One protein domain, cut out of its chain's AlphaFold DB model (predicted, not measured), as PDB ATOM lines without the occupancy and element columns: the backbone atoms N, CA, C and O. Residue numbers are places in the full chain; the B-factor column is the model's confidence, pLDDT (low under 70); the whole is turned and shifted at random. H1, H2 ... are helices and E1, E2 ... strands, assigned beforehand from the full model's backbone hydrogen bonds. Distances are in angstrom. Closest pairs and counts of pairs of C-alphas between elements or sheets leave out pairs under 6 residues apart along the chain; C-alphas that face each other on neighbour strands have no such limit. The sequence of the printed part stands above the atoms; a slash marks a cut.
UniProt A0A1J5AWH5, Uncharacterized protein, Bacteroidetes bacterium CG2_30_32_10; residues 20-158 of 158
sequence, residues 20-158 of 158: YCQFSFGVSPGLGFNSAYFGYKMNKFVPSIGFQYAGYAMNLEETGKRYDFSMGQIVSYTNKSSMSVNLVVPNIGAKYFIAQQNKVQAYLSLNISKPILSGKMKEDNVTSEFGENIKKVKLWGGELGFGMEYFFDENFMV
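AT A GLANCE: This is residues 20 to 158 of the 158 residues of an uncharacterized protein of Bacteroidetes bacterium CG2_30_32_10 (UniProt A0A1J5AWH5). What shape do the strands make? One twisted sheet forms an open trough of E1, E2, the first part of E3, the last part of E4, E5 and E8, from which the hairpin of E3 and E4 runs on as a long arm to its turn at residues 69 to 72. The short hairpin of E6 and E7 is beside E4. What else describes it? The printed part has 139 residues and is mostly strand, with eight named strands and one named helix, H1, which comes between E7 and E8 along the chain; the sheet is branched, E4 having three neighbours, E3, E5 and E6, and its neighbour pairs are antiparallel. It is extended, with a radius of gyration of the C-alphas of 23.4 A and spans of 80 by 32 by 20 A.

IN THESE COORDINATES: Where do the strands begin? E1, residues 21 to 29, starts at C-alpha 21 (-4.085, -32.468, -19.469), before E2, residues 34 to 42. E3, residues 45 to 68, spans 68.7 A and E4, residues 73 to 101, 76.9 A. What follows? E5, residues 104 to 113, E6, 116 to 123, E7, 126 to 129, and H1, 131 to 134, precede E8, 141 to 153, which ends at C-alpha 153 (-0.521, -47.542, -17.381).

HOW THE PARTS SIT: How do E1 to E5 pair? They form a meander, each strand the antiparallel neighbour of the one before; N 24 and O 39, N 38 and O 49, N 58 and O 83, and N 96 and O 108 are each 2.8 A apart. Where is H1? It only grazes the sheet; C-alphas 118 of E6 and 131 are 5.9 A apart.

THE WHOLE: How far does it reach? The farthest C-alphas, of Tyr 20 and Gly 72, are 81.2 A apart. Is it continuous and confident? The printed part has no cut and no long link; residues 20 to 21, 125, 130 to 133 and 135 have pLDDT under 70.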
ATOM      1  N   TYR A  20      -1.087 -32.726 -22.854       64.06
ATOM      2  CA  TYR A  20      -1.856 -33.802 -22.244       64.06
ATOM      3  C   TYR A  20      -2.253 -33.378 -20.829       64.06
ATOM      4  O   TYR A  20      -1.420 -33.328 -19.918       64.06
ATOM      5  N   CYS A  21      -3.518 -32.994 -20.689       69.62
ATOM      6  CA  CYS A  21      -4.085 -32.468 -19.469       69.62
ATOM      7  C   CYS A  21      -5.013 -33.515 -18.868       69.62
ATOM      8  O   CYS A  21      -5.956 -33.957 -19.523       69.62
ATOM      9  N   GLN A  22      -4.761 -33.902 -17.622       84.62
ATOM     10  CA  GLN A  22      -5.505 -34.977 -16.971       84.62
ATOM     11  C   GLN A  22      -5.818 -34.621 -15.524       84.62
ATOM     12  O   GLN A  22      -4.962 -34.121 -14.792       84.62
ATOM     13  N   PHE A  23      -7.043 -34.909 -15.090       88.62
ATOM     14  CA  PHE A  23      -7.376 -34.853 -13.673       88.62
ATOM     15  C   PHE A  23      -6.615 -35.942 -12.918       88.62
ATOM     16  O   PHE A  23      -6.638 -37.109 -13.300       88.62
ATOM     17  N   SER A  24      -5.944 -35.554 -11.841       87.12
ATOM     18  CA  SER A  24      -5.228 -36.466 -10.958       87.12
ATOM     19  C   SER A  24      -5.964 -36.536  -9.633       87.12
ATOM     20  O   SER A  24      -6.199 -35.516  -8.990       87.12
ATOM     21  N   PHE A  25      -6.321 -37.742  -9.223       90.50
ATOM     22  CA  PHE A  25      -6.830 -38.021  -7.893       90.50
ATOM     23  C   PHE A  25      -5.896 -39.032  -7.247       90.50
ATOM     24  O   PHE A  25      -5.533 -40.024  -7.877       90.50
ATOM     25  N   GLY A  26      -5.499 -38.769  -6.009       87.88
ATOM     26  CA  GLY A  26      -4.630 -39.667  -5.268       87.88
ATOM     27  C   GLY A  26      -5.045 -39.745  -3.814       87.88
ATOM     28  O   GLY A  26      -5.389 -38.736  -3.201       87.88
ATOM     29  N   VAL A  27      -4.988 -40.955  -3.274       89.50
ATOM     30  CA  VAL A  27      -5.096 -41.231  -1.844       89.50
ATOM     31  C   VAL A  27      -3.806 -41.901  -1.406       89.50
ATOM     32  O   VAL A  27      -3.317 -42.804  -2.078       89.50
ATOM     33  N   SER A  28      -3.236 -41.445  -0.300       86.75
ATOM     34  CA  SER A  28      -2.022 -42.026   0.262       86.75
ATOM     35  C   SER A  28      -2.259 -42.331   1.740       86.75
ATOM     36  O   SER A  28      -2.374 -41.398   2.548       86.75
ATOM     37  N   PRO A  29      -2.397 -43.620   2.103       82.94
ATOM     38  CA  PRO A  29      -2.382 -44.038   3.493       82.94
ATOM     39  C   PRO A  29      -0.942 -43.962   4.017       82.94
ATOM     40  O   PRO A  29      -0.067 -44.700   3.569       82.94
ATOM     41  N   GLY A  30      -0.682 -43.048   4.948       75.56
ATOM     42  CA  GLY A  30       0.609 -42.919   5.621       75.56
ATOM     43  C   GLY A  30       0.590 -43.532   7.020       75.56
ATOM     44  O   GLY A  30      -0.464 -43.706   7.627       75.56
ATOM     45  N   LEU A  31       1.778 -43.792   7.578       71.19
ATOM     46  CA  LEU A  31       1.939 -44.320   8.943       71.19
ATOM     47  C   LEU A  31       1.425 -43.369  10.045       71.19
ATOM     48  O   LEU A  31       1.228 -43.803  11.174       71.19
ATOM     49  N   GLY A  32       1.200 -42.088   9.729       73.31
ATOM     50  CA  GLY A  32       0.661 -41.097  10.672       73.31
ATOM     51  C   GLY A  32      -0.452 -40.208  10.114       73.31
ATOM     52  O   GLY A  32      -1.313 -39.770  10.872       73.31
ATOM     53  N   PHE A  33      -0.471 -39.966   8.801       84.31
ATOM     54  CA  PHE A  33      -1.503 -39.176   8.135       84.31
ATOM     55  C   PHE A  33      -2.047 -39.933   6.938       84.31
ATOM     56  O   PHE A  33      -1.293 -40.363   6.068       84.31
ATOM     57  N   ASN A  34      -3.367 -40.024   6.860       89.81
ATOM     58  CA  ASN A  34      -4.034 -40.353   5.613       89.81
ATOM     59  C   ASN A  34      -4.179 -39.067   4.813       89.81
ATOM     60  O   ASN A  34      -4.598 -38.048   5.362       89.81
ATOM     61  N   SER A  35      -3.851 -39.095   3.531       91.19
ATOM     62  CA  SER A  35      -3.978 -37.925   2.670       91.19
ATOM     63  C   SER A  35      -4.767 -38.243   1.417       91.19
ATOM     64  O   SER A  35      -4.755 -39.367   0.915       91.19
ATOM     65  N   ALA A  36      -5.467 -37.234   0.923       93.75
ATOM     66  CA  ALA A  36      -6.088 -37.260  -0.383       93.75
ATOM     67  C   ALA A  36      -5.823 -35.932  -1.085       93.75
ATOM     68  O   ALA A  36      -5.800 -34.873  -0.446       93.75
ATOM     69  N   TYR A  37      -5.643 -35.983  -2.397       93.56
ATOM     70  CA  TYR A  37      -5.493 -34.794  -3.215       93.56
ATOM     71  C   TYR A  37      -6.261 -34.921  -4.527       93.56
ATOM     72  O   TYR A  37      -6.453 -36.006  -5.078       93.56
ATOM     73  N   PHE A  38      -6.673 -33.765  -5.026       95.06
ATOM     74  CA  PHE A  38      -7.208 -33.573  -6.357       95.06
ATOM     75  C   PHE A  38      -6.348 -32.532  -7.063       95.06
ATOM     76  O   PHE A  38      -6.116 -31.441  -6.542       95.06
ATOM     77  N   GLY A  39      -5.853 -32.871  -8.240       92.62
ATOM     78  CA  GLY A  39      -4.972 -32.024  -9.016       92.62
ATOM     79  C   GLY A  39      -5.251 -32.103 -10.502       92.62
ATOM     80  O   GLY A  39      -6.098 -32.860 -10.976       92.62
ATOM     81  N   TYR A  40      -4.512 -31.295 -11.242       89.62
ATOM     82  CA  TYR A  40      -4.635 -31.206 -12.687       89.62
ATOM     83  C   TYR A  40      -3.249 -31.290 -13.306       89.62
ATOM     84  O   TYR A  40      -2.454 -30.367 -13.173       89.62
ATOM     85  N   LYS A  41      -2.921 -32.421 -13.929       88.56
ATOM     86  CA  LYS A  41      -1.615 -32.634 -14.550       88.56
ATOM     87  C   LYS A  41      -1.529 -31.824 -15.833       88.56
ATOM     88  O   LYS A  41      -2.328 -32.025 -16.735       88.56
ATOM     89  N   MET A  42      -0.537 -30.946 -15.901       88.12
ATOM     90  CA  MET A  42      -0.161 -30.146 -17.061       88.12
ATOM     91  C   MET A  42       1.297 -30.477 -17.383       88.12
ATOM     92  O   MET A  42       2.226 -29.917 -16.791       88.12
ATOM     93  N   ASN A  43       1.513 -31.426 -18.298       87.19
ATOM     94  CA  ASN A  43       2.848 -31.937 -18.623       87.19
ATOM     95  C   ASN A  43       3.579 -32.489 -17.372       87.19
ATOM     96  O   ASN A  43       3.169 -33.506 -16.809       87.19
ATOM     97  N   LYS A  44       4.646 -31.816 -16.915       89.88
ATOM     98  CA  LYS A  44       5.451 -32.196 -15.740       89.88
ATOM     99  C   LYS A  44       4.974 -31.556 -14.439       89.88
ATOM    100  O   LYS A  44       5.568 -31.819 -13.402       89.88
ATOM    101  N   PHE A  45       3.952 -30.709 -14.477       92.06
ATOM    102  CA  PHE A  45       3.497 -29.940 -13.325       92.06
ATOM    103  C   PHE A  45       2.077 -30.345 -12.930       92.06
ATOM    104  O   PHE A  45       1.214 -30.498 -13.787       92.06
ATOM    105  N   VAL A  46       1.826 -30.518 -11.635       92.56
ATOM    106  CA  VAL A  46       0.514 -30.896 -11.095       92.56
ATOM    107  C   VAL A  46       0.190 -29.984  -9.913       92.56
ATOM    108  O   VAL A  46       0.596 -30.289  -8.791       92.56
ATOM    109  N   PRO A  47      -0.501 -28.851 -10.117       93.88
ATOM    110  CA  PRO A  47      -1.146 -28.144  -9.022       93.88
ATOM    111  C   PRO A  47      -2.228 -29.036  -8.413       93.88
ATOM    112  O   PRO A  47      -2.948 -29.741  -9.129       93.88
ATOM    113  N   SER A  48      -2.357 -28.981  -7.095       94.62
ATOM    114  CA  SER A  48      -3.314 -29.788  -6.352       94.62
ATOM    115  C   SER A  48      -3.890 -29.045  -5.158       94.62
ATOM    116  O   SER A  48      -3.248 -28.199  -4.536       94.62
ATOM    117  N   ILE A  49      -5.111 -29.415  -4.810       96.06
ATOM    118  CA  ILE A  49      -5.700 -29.168  -3.499       96.06
ATOM    119  C   ILE A  49      -5.809 -30.508  -2.788       96.06
ATOM    120  O   ILE A  49      -6.085 -31.531  -3.414       96.06
ATOM    121  N   GLY A  50      -5.586 -30.521  -1.487       94.06
ATOM    122  CA  GLY A  50      -5.622 -31.753  -0.723       94.06
ATOM    123  C   GLY A  50      -6.031 -31.533   0.714       94.06
ATOM    124  O   GLY A  50      -6.196 -30.410   1.196       94.06
ATOM    125  N   PHE A  51      -6.193 -32.642   1.413       94.00
ATOM    126  CA  PHE A  51      -6.307 -32.645   2.855       94.00
ATOM    127  C   PHE A  51      -5.557 -33.847   3.415       94.00
ATOM    128  O   PHE A  51      -5.465 -34.896   2.778       94.00
ATOM    129  N   GLN A  52      -5.014 -33.680   4.611       93.31
ATOM    130  CA  GLN A  52      -4.474 -34.776   5.401       93.31
ATOM    131  C   GLN A  52      -5.299 -34.914   6.676       93.31
ATOM    132  O   GLN A  52      -5.840 -33.929   7.186       93.31
ATOM    133  N   TYR A  53      -5.423 -36.128   7.182       92.62
ATOM    134  CA  TYR A  53      -6.158 -36.439   8.395       92.62
ATOM    135  C   TYR A  53      -5.343 -37.382   9.273       92.62
ATOM    136  O   TYR A  53      -4.862 -38.416   8.807       92.62
ATOM    137  N   ALA A  54      -5.236 -37.027  10.549       91.81
ATOM    138  CA  ALA A  54      -4.723 -37.887  11.602       91.81
ATOM    139  C   ALA A  54      -5.698 -37.865  12.782       91.81
ATOM    140  O   ALA A  54      -6.118 -36.799  13.236       91.81
ATOM    141  N   GLY A  55      -6.060 -39.044  13.275       90.00
ATOM    142  CA  GLY A  55      -6.892 -39.218  14.460       90.00
ATOM    143  C   GLY A  55      -6.137 -40.039  15.494       90.00
ATOM    144  O   GLY A  55      -5.630 -41.112  15.178       90.00
ATOM    145  N   TYR A  56      -6.063 -39.541  16.721       89.94
ATOM    146  CA  TYR A  56      -5.487 -40.238  17.862       89.94
ATOM    147  C   TYR A  56      -6.543 -40.381  18.954       89.94
ATOM    148  O   TYR A  56      -7.212 -39.410  19.306       89.94
ATOM    149  N   ALA A  57      -6.696 -41.584  19.499       90.44
ATOM    150  CA  ALA A  57      -7.606 -41.854  20.602       90.44
ATOM    151  C   ALA A  57      -6.875 -42.639  21.690       90.44
ATOM    152  O   ALA A  57      -6.162 -43.597  21.399       90.44
ATOM    153  N   MET A  58      -7.069 -42.232  22.939       90.69
ATOM    154  CA  MET A  58      -6.479 -42.854  24.116       90.69
ATOM    155  C   MET A  58      -7.576 -43.092  25.148       90.69
ATOM    156  O   MET A  58      -8.355 -42.191  25.444       90.69
ATOM    157  N   ASN A  59      -7.630 -44.307  25.688       91.12
ATOM    158  CA  ASN A  59      -8.517 -44.669  26.787       91.12
ATOM    159  C   ASN A  59      -7.649 -45.052  27.982       91.12
ATOM    160  O   ASN A  59      -6.799 -45.933  27.864       91.12
ATOM    161  N   LEU A  60      -7.856 -44.378  29.105       89.12
ATOM    162  CA  LEU A  60      -7.192 -44.628  30.373       89.12
ATOM    163  C   LEU A  60      -8.232 -45.158  31.358       89.12
ATOM    164  O   LEU A  60      -9.283 -44.547  31.559       89.12
ATOM    165  N   GLU A  61      -7.931 -46.302  31.959       90.69
ATOM    166  CA  GLU A  61      -8.730 -46.894  33.026       90.69
ATOM    167  C   GLU A  61      -7.853 -46.995  34.269       90.69
ATOM    168  O   GLU A  61      -6.852 -47.712  34.281       90.69
ATOM    169  N   GLU A  62      -8.212 -46.241  35.302       87.88
ATOM    170  CA  GLU A  62      -7.518 -46.254  36.582       87.88
ATOM    171  C   GLU A  62      -8.381 -46.994  37.598       87.88
ATOM    172  O   GLU A  62      -9.531 -46.622  37.842       87.88
ATOM    173  N   THR A  63      -7.828 -48.048  38.192       91.12
ATOM    174  CA  THR A  63      -8.495 -48.810  39.248       91.12
ATOM    175  C   THR A  63      -7.658 -48.791  40.512       91.12
ATOM    176  O   THR A  63      -6.433 -48.892  40.468       91.12
ATOM    177  N   GLY A  64      -8.319 -48.659  41.655       90.44
ATOM    178  CA  GLY A  64      -7.627 -48.588  42.930       90.44
ATOM    179  C   GLY A  64      -8.573 -48.654  44.114       90.44
ATOM    180  O   GLY A  64      -9.759 -48.964  43.990       90.44
ATOM    181  N   LYS A  65      -8.028 -48.364  45.291       91.44
ATOM    182  CA  LYS A  65      -8.771 -48.286  46.547       91.44
ATOM    183  C   LYS A  65      -8.587 -46.894  47.133       91.44
ATOM    184  O   LYS A  65      -7.457 -46.423  47.233       91.44
ATOM    185  N   ARG A  66      -9.679 -46.244  47.528       89.69
ATOM    186  CA  ARG A  66      -9.667 -44.930  48.184       89.69
ATOM    187  C   ARG A  66     -10.472 -44.979  49.473       89.69
ATOM    188  O   ARG A  66     -11.407 -45.768  49.589       89.69
ATOM    189  N   TYR A  67     -10.096 -44.160  50.445       88.31
ATOM    190  CA  TYR A  67     -10.850 -44.042  51.687       88.31
ATOM    191  C   TYR A  67     -12.047 -43.111  51.476       88.31
ATOM    192  O   TYR A  67     -11.873 -41.966  51.058       88.31
ATOM    193  N   ASP A  68     -13.254 -43.609  51.732       88.06
ATOM    194  CA  ASP A  68     -14.482 -42.821  51.681       88.06
ATOM    195  C   ASP A  68     -14.754 -42.224  53.068       88.06
ATOM    196  O   ASP A  68     -15.115 -42.937  54.004       88.06
ATOM    197  N   PHE A  69     -14.571 -40.908  53.207       86.00
ATOM    198  CA  PHE A  69     -14.783 -40.192  54.471       86.00
ATOM    199  C   PHE A  69     -16.252 -40.160  54.916       86.00
ATOM    200  O   PHE A  69     -16.507 -40.003  56.107       86.00
ATOM    201  N   SER A  70     -17.204 -40.336  53.995       90.69
ATOM    202  CA  SER A  70     -18.635 -40.381  54.313       90.69
ATOM    203  C   SER A  70     -19.039 -41.742  54.879       90.69
ATOM    204  O   SER A  70     -19.917 -41.818  55.733       90.69
ATOM    205  N   MET A  71     -18.399 -42.819  54.406       86.62
ATOM    206  CA  MET A  71     -18.689 -44.194  54.834       86.62
ATOM    207  C   MET A  71     -17.692 -44.762  55.856       86.62
ATOM    208  O   MET A  71     -17.938 -45.830  56.409       86.62
ATOM    209  N   GLY A  72     -16.563 -44.091  56.102       93.19
ATOM    210  CA  GLY A  72     -15.521 -44.556  57.023       93.19
ATOM    211  C   GLY A  72     -14.841 -45.863  56.595       93.19
ATOM    212  O   GLY A  72     -14.353 -46.607  57.443       93.19
ATOM    213  N   GLN A  73     -14.837 -46.181  55.296       91.38
ATOM    214  CA  GLN A  73     -14.338 -47.455  54.768       91.38
ATOM    215  C   GLN A  73     -13.512 -47.281  53.490       91.38
ATOM    216  O   GLN A  73     -13.628 -46.289  52.771       91.38
ATOM    217  N   ILE A  74     -12.682 -48.281  53.186       88.56
ATOM    218  CA  ILE A  74     -11.936 -48.350  51.929       88.56
ATOM    219  C   ILE A  74     -12.866 -48.883  50.838       88.56
ATOM    220  O   ILE A  74     -13.307 -50.030  50.904       88.56
ATOM    221  N   VAL A  75     -13.118 -48.071  49.814       92.06
ATOM    222  CA  VAL A  75     -13.931 -48.437  48.649       92.06
ATOM    223  C   VAL A  75     -13.059 -48.576  47.405       92.06
ATOM    224  O   VAL A  75     -12.081 -47.844  47.220       92.06
ATOM    225  N   SER A  76     -13.405 -49.526  46.540       88.56
ATOM    226  CA  SER A  76     -12.798 -49.654  45.214       88.56
ATOM    227  C   SER A  76     -13.298 -48.533  44.302       88.56
ATOM    228  O   SER A  76     -14.482 -48.199  44.336       88.56
ATOM    229  N   TYR A  77     -12.423 -47.972  43.469       86.06
ATOM    230  CA  TYR A  77     -12.810 -47.035  42.414       86.06
ATOM    231  C   TYR A  77     -12.327 -47.519  41.048       86.06
ATOM    232  O   TYR A  77     -11.302 -48.197  40.944       86.06
ATOM    233  N   THR A  78     -13.077 -47.133  40.018       86.38
ATOM    234  CA  THR A  78     -12.719 -47.281  38.608       86.38
ATOM    235  C   THR A  78     -13.024 -45.954  37.931       86.38
ATOM    236  O   THR A  78     -14.194 -45.623  37.753       86.38
ATOM    237  N   ASN A  79     -11.988 -45.205  37.567       84.38
ATOM    238  CA  ASN A  79     -12.127 -43.967  36.806       84.38
ATOM    239  C   ASN A  79     -11.819 -44.267  35.340       84.38
ATOM    240  O   ASN A  79     -10.813 -44.917  35.033       84.38
ATOM    241  N   LYS A  80     -12.676 -43.796  34.431       88.62
ATOM    242  CA  LYS A  80     -12.473 -43.956  32.985       88.62
ATOM    243  C   LYS A  80     -12.311 -42.589  32.342       88.62
ATOM    244  O   LYS A  80     -13.215 -41.759  32.399       88.62
ATOM    245  N   SER A  81     -11.171 -42.387  31.690       86.81
ATOM    246  CA  SER A  81     -10.882 -41.185  30.917       86.81
ATOM    247  C   SER A  81     -10.639 -41.555  29.457       86.81
ATOM    248  O   SER A  81      -9.805 -42.405  29.146       86.81
ATOM    249  N   SER A  82     -11.375 -40.931  28.544       89.50
ATOM    250  CA  SER A  82     -11.194 -41.097  27.102       89.50
ATOM    251  C   SER A  82     -10.806 -39.767  26.480       89.50
ATOM    252  O   SER A  82     -11.528 -38.778  26.586       89.50
ATOM    253  N   MET A  83      -9.693 -39.749  25.759       89.50
ATOM    254  CA  MET A  83      -9.209 -38.600  25.008       89.50
ATOM    255  C   MET A  83      -9.230 -38.924  23.515       89.50
ATOM    256  O   MET A  83      -8.806 -39.994  23.089       89.50
ATOM    257  N   SER A  84      -9.726 -38.006  22.694       90.69
ATOM    258  CA  SER A  84      -9.678 -38.116  21.235       90.69
ATOM    259  C   SER A  84      -9.217 -36.802  20.630       90.69
ATOM    260  O   SER A  84      -9.795 -35.753  20.905       90.69
ATOM    261  N   VAL A  85      -8.193 -36.860  19.791       89.88
ATOM    262  CA  VAL A  85      -7.592 -35.724  19.097       89.88
ATOM    263  C   VAL A  85      -7.657 -35.994  17.604       89.88
ATOM    264  O   VAL A  85      -7.192 -37.021  17.128       89.88
ATOM    265  N   ASN A  86      -8.233 -35.063  16.859       90.31
ATOM    266  CA  ASN A  86      -8.332 -35.107  15.411       90.31
ATOM    267  C   ASN A  86      -7.616 -33.899  14.822       90.31
ATOM    268  O   ASN A  86      -7.893 -32.753  15.191       90.31
ATOM    269  N   LEU A  87      -6.742 -34.161  13.865       90.81
ATOM    270  CA  LEU A  87      -5.992 -33.173  13.119       90.81
ATOM    271  C   LEU A  87      -6.387 -33.267  11.648       90.81
ATOM    272  O   LEU A  87      -6.147 -34.276  10.990       90.81
ATOM    273  N   VAL A  88      -6.997 -32.200  11.142       92.19
ATOM    274  CA  VAL A  88      -7.361 -32.052   9.731       92.19
ATOM    275  C   VAL A  88      -6.463 -30.985   9.126       92.19
ATOM    276  O   VAL A  88      -6.376 -29.877   9.644       92.19
ATOM    277  N   VAL A  89      -5.796 -31.296   8.025       93.94
ATOM    278  CA  VAL A  89      -4.773 -30.441   7.418       93.94
ATOM    279  C   VAL A  89      -5.139 -30.179   5.956       93.94
ATOM    280  O   VAL A  89      -4.602 -30.839   5.061       93.94
ATOM    281  N   PRO A  90      -6.073 -29.248   5.673       94.50
ATOM    282  CA  PRO A  90      -6.278 -28.765   4.314       94.50
ATOM    283  C   PRO A  90      -4.982 -28.144   3.788       94.50
ATOM    284  O   PRO A  90      -4.278 -27.426   4.509       94.50
ATOM    285  N   ASN A  91      -4.671 -28.422   2.530       94.56
ATOM    286  CA  ASN A  91      -3.466 -27.946   1.879       94.56
ATOM    287  C   ASN A  91      -3.712 -27.606   0.408       94.56
ATOM    288  O   ASN A  91      -4.632 -28.107  -0.242       94.56
ATOM    289  N   ILE A  92      -2.870 -26.714  -0.091       96.38
ATOM    290  CA  ILE A  92      -2.684 -26.455  -1.511       96.38
ATOM    291  C   ILE A  92      -1.243 -26.807  -1.837       96.38
ATOM    292  O   ILE A  92      -0.341 -26.535  -1.043       96.38
ATOM    293  N   GLY A  93      -1.021 -27.411  -2.989       94.62
ATOM    294  CA  GLY A  93       0.292 -27.907  -3.335       94.62
ATOM    295  C   GLY A  93       0.549 -27.928  -4.820       94.62
ATOM    296  O   GLY A  93      -0.317 -27.635  -5.648       94.62
ATOM    297  N   ALA A  94       1.785 -28.260  -5.142       95.00
ATOM    298  CA  ALA A  94       2.224 -28.478  -6.495       95.00
ATOM    299  C   ALA A  94       3.273 -29.583  -6.533       95.00
ATOM    300  O   ALA A  94       4.160 -29.639  -5.681       95.00
ATOM    301  N   LYS A  95       3.185 -30.434  -7.550       95.00
ATOM    302  CA  LYS A  95       4.154 -31.488  -7.852       95.00
ATOM    303  C   LYS A  95       4.837 -31.191  -9.183       95.00
ATOM    304  O   LYS A  95       4.174 -30.778 -10.133       95.00
ATOM    305  N   TYR A  96       6.144 -31.405  -9.258       94.88
ATOM    306  CA  TYR A  96       6.939 -31.238 -10.470       94.88
ATOM    307  C   TYR A  96       7.787 -32.484 -10.742       94.88
ATOM    308  O   TYR A  96       8.622 -32.855  -9.919       94.88
ATOM    309  N   PHE A  97       7.592 -33.122 -11.895       93.94
ATOM    310  CA  PHE A  97       8.342 -34.306 -12.313       93.94
ATOM    311  C   PHE A  97       9.720 -33.917 -12.854       93.94
ATOM    312  O   PHE A  97       9.843 -33.355 -13.943       93.94
ATOM    313  N   ILE A  98      10.763 -34.238 -12.093       95.62
ATOM    314  CA  ILE A  98      12.157 -33.909 -12.418       95.62
ATOM    315  C   ILE A  98      12.793 -34.925 -13.371       95.62
ATOM    316  O   ILE A  98      13.624 -34.552 -14.195       95.62
ATOM    317  N   ALA A  99      12.374 -36.190 -13.313       93.00
ATOM    318  CA  ALA A  99      12.863 -37.244 -14.197       93.00
ATOM    319  C   ALA A  99      11.733 -38.214 -14.552       93.00
ATOM    320  O   ALA A  99      10.896 -38.532 -13.712       93.00
ATOM    321  N   GLN A 100      11.718 -38.682 -15.800       89.94
ATOM    322  CA  GLN A 100      10.740 -39.642 -16.313       89.94
ATOM    323  C   GLN A 100      11.504 -40.703 -17.105       89.94
ATOM    324  O   GLN A 100      12.062 -40.401 -18.158       89.94
ATOM    325  N   GLN A 101      11.583 -41.921 -16.574       90.88
ATOM    326  CA  GLN A 101      12.192 -43.064 -17.251       90.88
ATOM    327  C   GLN A 101      11.172 -44.193 -17.345       90.88
ATOM    328  O   GLN A 101      10.861 -44.857 -16.354       90.88
ATOM    329  N   ASN A 102      10.662 -44.428 -18.555       88.50
ATOM    330  CA  ASN A 102       9.606 -45.406 -18.816       88.50
ATOM    331  C   ASN A 102       8.402 -45.181 -17.883       88.50
ATOM    332  O   ASN A 102       7.768 -44.129 -17.912       88.50
ATOM    333  N   LYS A 103       8.114 -46.171 -17.036       90.69
ATOM    334  CA  LYS A 103       7.011 -46.178 -16.076       90.69
ATOM    335  C   LYS A 103       7.357 -45.519 -14.742       90.69
ATOM    336  O   LYS A 103       6.473 -45.357 -13.919       90.69
ATOM    337  N   VAL A 104       8.607 -45.128 -14.507       91.88
ATOM    338  CA  VAL A 104       9.046 -44.550 -13.231       91.88
ATOM    339  C   VAL A 104       9.264 -43.051 -13.390       91.88
ATOM    340  O   VAL A 104      10.014 -42.614 -14.267       91.88
ATOM    341  N   GLN A 105       8.638 -42.247 -12.532       92.88
ATOM    342  CA  GLN A 105       8.792 -40.793 -12.547       92.88
ATOM    343  C   GLN A 105       9.198 -40.281 -11.169       92.88
ATOM    344  O   GLN A 105       8.511 -40.531 -10.187       92.88
ATOM    345  N   ALA A 106      10.303 -39.542 -11.100       95.44
ATOM    346  CA  ALA A 106      10.732 -38.859  -9.887       95.44
ATOM    347  C   ALA A 106      10.159 -37.440  -9.853       95.44
ATOM    348  O   ALA A 106      10.135 -36.749 -10.879       95.44
ATOM    349  N   TYR A 107       9.732 -36.987  -8.680       94.94
ATOM    350  CA  TYR A 107       9.103 -35.686  -8.501       94.94
ATOM    351  C   TYR A 107       9.585 -34.960  -7.249       94.94
ATOM    352  O   TYR A 107      10.053 -35.565  -6.286       94.94
ATOM    353  N   LEU A 108       9.413 -33.643  -7.278       96.69
ATOM    354  CA  LEU A 108       9.448 -32.761  -6.119       96.69
ATOM    355  C   LEU A 108       8.031 -32.264  -5.838       96.69
ATOM    356  O   LEU A 108       7.254 -32.056  -6.772       96.69
ATOM    357  N   SER A 109       7.691 -32.061  -4.574       94.12
ATOM    358  CA  SER A 109       6.416 -31.486  -4.156       94.12
ATOM    359  C   SER A 109       6.623 -30.319  -3.203       94.12
ATOM    360  O   SER A 109       7.560 -30.295  -2.410       94.12
ATOM    361  N   LEU A 110       5.725 -29.346  -3.285       95.50
ATOM    362  CA  LEU A 110       5.603 -28.243  -2.343       95.50
ATOM    363  C   LEU A 110       4.153 -28.196  -1.877       95.50
ATOM    364  O   LEU A 110       3.259 -28.111  -2.714       95.50
ATOM    365  N   ASN A 111       3.926 -28.202  -0.569       93.94
ATOM    366  CA  ASN A 111       2.605 -28.067   0.031       93.94
ATOM    367  C   ASN A 111       2.600 -26.913   1.036       93.94
ATOM    368  O   ASN A 111       3.497 -26.789   1.867       93.94
ATOM    369  N   ILE A 112       1.560 -26.087   0.982       96.12
ATOM    370  CA  ILE A 112       1.237 -25.087   1.999       96.12
ATOM    371  C   ILE A 112      -0.057 -25.533   2.657       96.12
ATOM    372  O   ILE A 112      -1.067 -25.760   1.987       96.12
ATOM    373  N   SER A 113      -0.035 -25.661   3.975       95.25
ATOM    374  CA  SER A 113      -1.126 -26.240   4.737       95.25
ATOM    375  C   SER A 113      -1.587 -25.340   5.868       95.25
ATOM    376  O   SER A 113      -0.856 -24.481   6.370       95.25
ATOM    377  N   LYS A 114      -2.836 -25.547   6.278       94.25
ATOM    378  CA  LYS A 114      -3.432 -24.873   7.428       94.25
ATOM    379  C   LYS A 114      -4.005 -25.918   8.382       94.25
ATOM    380  O   LYS A 114      -5.175 -26.271   8.243       94.25
ATOM    381  N   PRO A 115      -3.203 -26.435   9.324       91.75
ATOM    382  CA  PRO A 115      -3.653 -27.452  10.264       91.75
ATOM    383  C   PRO A 115      -4.807 -26.960  11.146       91.75
ATOM    384  O   PRO A 115      -4.789 -25.840  11.656       91.75
ATOM    385  N   ILE A 116      -5.805 -27.816  11.342       90.62
ATOM    386  CA  ILE A 116      -6.980 -27.598  12.185       90.62
ATOM    387  C   ILE A 116      -7.016 -28.727  13.210       90.62
ATOM    388  O   ILE A 116      -7.301 -29.879  12.878       90.62
ATOM    389  N   LEU A 117      -6.723 -28.387  14.463       89.69
ATOM    390  CA  LEU A 117      -6.751 -29.322  15.579       89.69
ATOM    391  C   LEU A 117      -8.111 -29.260  16.283       89.69
ATOM    392  O   LEU A 117      -8.641 -28.184  16.569       89.69
ATOM    393  N   SER A 118      -8.674 -30.423  16.577       87.81
ATOM    394  CA  SER A 118      -9.901 -30.581  17.354       87.81
ATOM    395  C   SER A 118      -9.723 -31.718  18.351       87.81
ATOM    396  O   SER A 118      -9.065 -32.709  18.050       87.81
ATOM    397  N   GLY A 119     -10.272 -31.578  19.554       86.12
ATOM    398  CA  GLY A 119     -10.099 -32.571  20.607       86.12
ATOM    399  C   GLY A 119     -11.322 -32.669  21.505       86.12
ATOM    400  O   GLY A 119     -11.985 -31.664  21.771       86.12
ATOM    401  N   LYS A 120     -11.611 -33.883  21.959       86.56
ATOM    402  CA  LYS A 120     -12.670 -34.205  22.914       86.56
ATOM    403  C   LYS A 120     -12.066 -35.001  24.062       86.56
ATOM    404  O   LYS A 120     -11.286 -35.921  23.823       86.56
ATOM    405  N   MET A 121     -12.449 -34.657  25.280       84.25
ATOM    406  CA  MET A 121     -12.133 -35.415  26.484       84.25
ATOM    407  C   MET A 121     -13.434 -35.844  27.143       84.25
ATOM    408  O   MET A 121     -14.391 -35.070  27.191       84.25
ATOM    409  N   LYS A 122     -13.481 -37.086  27.606       83.38
ATOM    410  CA  LYS A 122     -14.573 -37.620  28.405       83.38
ATOM    411  C   LYS A 122     -14.008 -38.122  29.720       83.38
ATOM    412  O   LYS A 122     -13.175 -39.023  29.699       83.38
ATOM    413  N   GLU A 123     -14.494 -37.577  30.823       79.12
ATOM    414  CA  GLU A 123     -14.236 -38.069  32.178       79.12
ATOM    415  C   GLU A 123     -15.585 -38.407  32.806       79.12
ATOM    416  O   GLU A 123     -16.472 -37.557  32.836       79.12
ATOM    417  N   ASP A 124     -15.779 -39.658  33.228       72.69
ATOM    418  CA  ASP A 124     -16.964 -40.104  33.982       72.69
ATOM    419  C   ASP A 124     -18.319 -39.621  33.399       72.69
ATOM    420  O   ASP A 124     -19.226 -39.194  34.111       72.69
ATOM    421  N   ASN A 125     -18.461 -39.721  32.068       67.69
ATOM    422  CA  ASN A 125     -19.607 -39.289  31.239       67.69
ATOM    423  C   ASN A 125     -19.788 -37.775  31.022       67.69
ATOM    424  O   ASN A 125     -20.697 -37.375  30.289       67.69
ATOM    425  N   VAL A 126     -18.901 -36.930  31.541       72.94
ATOM    426  CA  VAL A 126     -18.852 -35.503  31.207       72.94
ATOM    427  C   VAL A 126     -17.945 -35.313  29.993       72.94
ATOM    428  O   VAL A 126     -16.781 -35.703  30.002       72.94
ATOM    429  N   THR A 127     -18.486 -34.744  28.911       76.00
ATOM    430  CA  THR A 127     -17.710 -34.446  27.697       76.00
ATOM    431  C   THR A 127     -17.278 -32.987  27.704       76.00
ATOM    432  O   THR A 127     -18.123 -32.093  27.677       76.00
ATOM    433  N   SER A 128     -15.974 -32.747  27.665       77.38
ATOM    434  CA  SER A 128     -15.395 -31.420  27.482       77.38
ATOM    435  C   SER A 128     -14.735 -31.335  26.109       77.38
ATOM    436  O   SER A 128     -13.906 -32.168  25.732       77.38
ATOM    437  N   GLU A 129     -15.114 -30.327  25.326       78.62
ATOM    438  CA  GLU A 129     -14.437 -30.029  24.068       78.62
ATOM    439  C   GLU A 129     -13.271 -29.078  24.338       78.62
ATOM    440  O   GLU A 129     -13.459 -27.981  24.858       78.62
ATOM    441  N   PHE A 130     -12.067 -29.421  23.875       69.00
ATOM    442  CA  PHE A 130     -10.921 -28.495  23.866       69.00
ATOM    443  C   PHE A 130     -11.082 -27.362  22.824       69.00
ATOM    444  O   PHE A 130     -10.139 -26.644  22.483       69.00
ATOM    445  N   GLY A 131     -12.288 -27.233  22.264       63.16
ATOM    446  CA  GLY A 131     -12.556 -26.664  20.957       63.16
ATOM    447  C   GLY A 131     -12.319 -25.167  20.837       63.16
ATOM    448  O   GLY A 131     -12.057 -24.722  19.731       63.16
ATOM    449  N   GLU A 132     -12.385 -24.365  21.898       64.25
ATOM    450  CA  GLU A 132     -12.407 -22.904  21.713       64.25
ATOM    451  C   GLU A 132     -11.034 -22.231  21.744       64.25
ATOM    452  O   GLU A 132     -10.769 -21.338  20.938       64.25
ATOM    453  N   ASN A 133     -10.128 -22.669  22.621       68.00
ATOM    454  CA  ASN A 133      -8.800 -22.056  22.731       68.00
ATOM    455  C   ASN A 133      -7.842 -22.563  21.650       68.00
ATOM    456  O   ASN A 133      -7.074 -21.783  21.090       68.00
ATOM    457  N   ILE A 134      -7.948 -23.841  21.278       71.44
ATOM    458  CA  ILE A 134      -7.120 -24.438  20.224       71.44
ATOM    459  C   ILE A 134      -7.511 -23.906  18.834       71.44
ATOM    460  O   ILE A 134      -6.633 -23.629  18.019       71.44
ATOM    461  N   LYS A 135      -8.806 -23.655  18.571       69.44
ATOM    462  CA  LYS A 135      -9.274 -23.082  17.289       69.44
ATOM    463  C   LYS A 135      -8.740 -21.671  17.010       69.44
ATOM    464  O   LYS A 135      -8.742 -21.244  15.855       69.44
ATOM    465  N   LYS A 136      -8.298 -20.930  18.035       70.69
ATOM    466  CA  LYS A 136      -7.747 -19.570  17.881       70.69
ATOM    467  C   LYS A 136      -6.303 -19.566  17.375       70.69
ATOM    468  O   LYS A 136      -5.855 -18.540  16.858       70.69
ATOM    469  N   VAL A 137      -5.581 -20.684  17.474       78.19
ATOM    470  CA  VAL A 137      -4.196 -20.772  17.003       78.19
ATOM    471  C   VAL A 137      -4.192 -20.905  15.477       78.19
ATOM    472  O   VAL A 137      -4.581 -21.926  14.916       78.19
ATOM    473  N   LYS A 138      -3.760 -19.850  14.780       81.88
ATOM    474  CA  LYS A 138      -3.580 -19.867  13.322       81.88
ATOM    475  C   LYS A 138      -2.214 -20.465  12.987       81.88
ATOM    476  O   LYS A 138      -1.236 -19.733  12.886       81.88
ATOM    477  N   LEU A 139      -2.159 -21.783  12.818       88.38
ATOM    478  CA  LEU A 139      -0.960 -22.473  12.344       88.38
ATOM    479  C   LEU A 139      -0.939 -22.514  10.813       88.38
ATOM    480  O   LEU A 139      -1.958 -22.778  10.173       88.38
ATOM    481  N   TRP A 140       0.237 -22.269  10.247       93.00
ATOM    482  CA  TRP A 140       0.542 -22.494   8.838       93.00
ATOM    483  C   TRP A 140       1.714 -23.462   8.754       93.00
ATOM    484  O   TRP A 140       2.652 -23.360   9.543       93.00
ATOM    485  N   GLY A 141       1.641 -24.400   7.818       91.62
ATOM    486  CA  GLY A 141       2.698 -25.361   7.535       91.62
ATOM    487  C   GLY A 141       3.184 -25.217   6.101       91.62
ATOM    488  O   GLY A 141       2.405 -24.905   5.201       91.62
ATOM    489  N   GLY A 142       4.477 -25.441   5.899       93.50
ATOM    490  CA  GLY A 142       5.087 -25.611   4.589       93.50
ATOM    491  C   GLY A 142       5.819 -26.946   4.565       93.50
ATOM    492  O   GLY A 142       6.519 -27.273   5.520       93.50
ATOM    493  N   GLU A 143       5.649 -27.710   3.497       91.19
ATOM    494  CA  GLU A 143       6.284 -29.011   3.311       91.19
ATOM    495  C   GLU A 143       6.916 -29.059   1.923       91.19
ATOM    496  O   GLU A 143       6.280 -28.717   0.926       91.19
ATOM    497  N   LEU A 144       8.175 -29.486   1.873       94.44
ATOM    498  CA  LEU A 144       8.870 -29.848   0.648       94.44
ATOM    499  C   LEU A 144       9.056 -31.360   0.654       94.44
ATOM    500  O   LEU A 144       9.570 -31.915   1.624       94.44
ATOM    501  N   GLY A 145       8.645 -32.013  -0.425       90.19
ATOM    502  CA  GLY A 145       8.765 -33.452  -0.595       90.19
ATOM    503  C   GLY A 145       9.546 -33.806  -1.850       90.19
ATOM    504  O   GLY A 145       9.646 -33.028  -2.800       90.19
ATOM    505  N   PHE A 146      10.093 -35.012  -1.852       94.19
ATOM    506  CA  PHE A 146      10.604 -35.670  -3.042       94.19
ATOM    507  C   PHE A 146      10.081 -37.103  -3.044       94.19
ATOM    508  O   PHE A 146       9.862 -37.687  -1.983       94.19
ATOM    509  N   GLY A 147       9.872 -37.674  -4.222       90.88
ATOM    510  CA  GLY A 147       9.356 -39.030  -4.323       90.88
ATOM    511  C   GLY A 147       9.480 -39.605  -5.720       90.88
ATOM    512  O   GLY A 147       9.986 -38.963  -6.642       90.88
ATOM    513  N   MET A 148       9.020 -40.842  -5.858       91.50
ATOM    514  CA  MET A 148       8.952 -41.563  -7.122       91.50
ATOM    515  C   MET A 148       7.571 -42.201  -7.252       91.50
ATOM    516  O   MET A 148       7.026 -42.665  -6.256       91.50
ATOM    517  N   GLU A 149       7.023 -42.211  -8.462       90.38
ATOM    518  CA  GLU A 149       5.763 -42.875  -8.816       90.38
ATOM    519  C   GLU A 149       6.026 -43.916  -9.897       90.38
ATOM    520  O   GLU A 149       6.786 -43.665 -10.844       90.38
ATOM    521  N   TYR A 150       5.382 -45.071  -9.768       90.19
ATOM    522  CA  TYR A 150       5.364 -46.118 -10.776       90.19
ATOM    523  C   TYR A 150       4.010 -46.141 -11.489       90.19
ATOM    524  O   TYR A 150       2.979 -46.423 -10.891       90.19
ATOM    525  N   PHE A 151       4.017 -45.882 -12.792       88.88
ATOM    526  CA  PHE A 151       2.851 -45.874 -13.667       88.88
ATOM    527  C   PHE A 151       2.623 -47.275 -14.237       88.88
ATOM    528  O   PHE A 151       3.375 -47.740 -15.093       88.88
ATOM    529  N   PHE A 152       1.571 -47.959 -13.790       87.62
ATOM    530  CA  PHE A 152       1.153 -49.237 -14.375       87.62
ATOM    531  C   PHE A 152       0.718 -49.057 -15.830       87.62
ATOM    532  O   PHE A 152       1.073 -49.879 -16.683       87.62
ATOM    533  N   ASP A 153       0.009 -47.961 -16.087       83.31
ATOM    534  CA  ASP A 153      -0.521 -47.542 -17.381       83.31
ATOM    535  C   ASP A 153      -0.595 -46.002 -17.441       83.31
ATOM    536  O   ASP A 153      -0.245 -45.325 -16.471       83.31
ATOM    537  N   GLU A 154      -1.080 -45.432 -18.544       78.81
ATOM    538  CA  GLU A 154      -1.231 -43.981 -18.732       78.81
ATOM    539  C   GLU A 154      -2.084 -43.310 -17.639       78.81
ATOM    540  O   GLU A 154      -1.884 -42.136 -17.330       78.81
ATOM    541  N   ASN A 155      -3.001 -44.064 -17.018       80.56
ATOM    542  CA  ASN A 155      -4.001 -43.544 -16.082       80.56
ATOM    543  C   ASN A 155      -3.841 -44.016 -14.628       80.56
ATOM    544  O   ASN A 155      -4.527 -43.497 -13.750       80.56
ATOM    545  N   PHE A 156      -2.971 -44.995 -14.360       80.81
ATOM    546  CA  PHE A 156      -2.859 -45.630 -13.044       80.81
ATOM    547  C   PHE A 156      -1.412 -45.665 -12.569       80.81
ATOM    548  O   PHE A 156      -0.528 -46.136 -13.284       80.81
ATOM    549  N   MET A 157      -1.187 -45.215 -11.335       81.69
ATOM    550  CA  MET A 157       0.131 -45.161 -10.706       81.69
ATOM    551  C   MET A 157       0.061 -45.489  -9.212       81.69
ATOM    552  O   MET A 157      -1.008 -45.365  -8.609       81.69
ATOM    553  N   VAL A 158       1.197 -45.891  -8.641       77.88
ATOM    554  CA  VAL A 158       1.435 -46.077  -7.196       77.88
ATOM    555  C   VAL A 158       2.686 -45.320  -6.780       77.88
ATOM    556  O   VAL A 158       3.646 -45.286  -7.586       77.88
TER     557      VAL A 158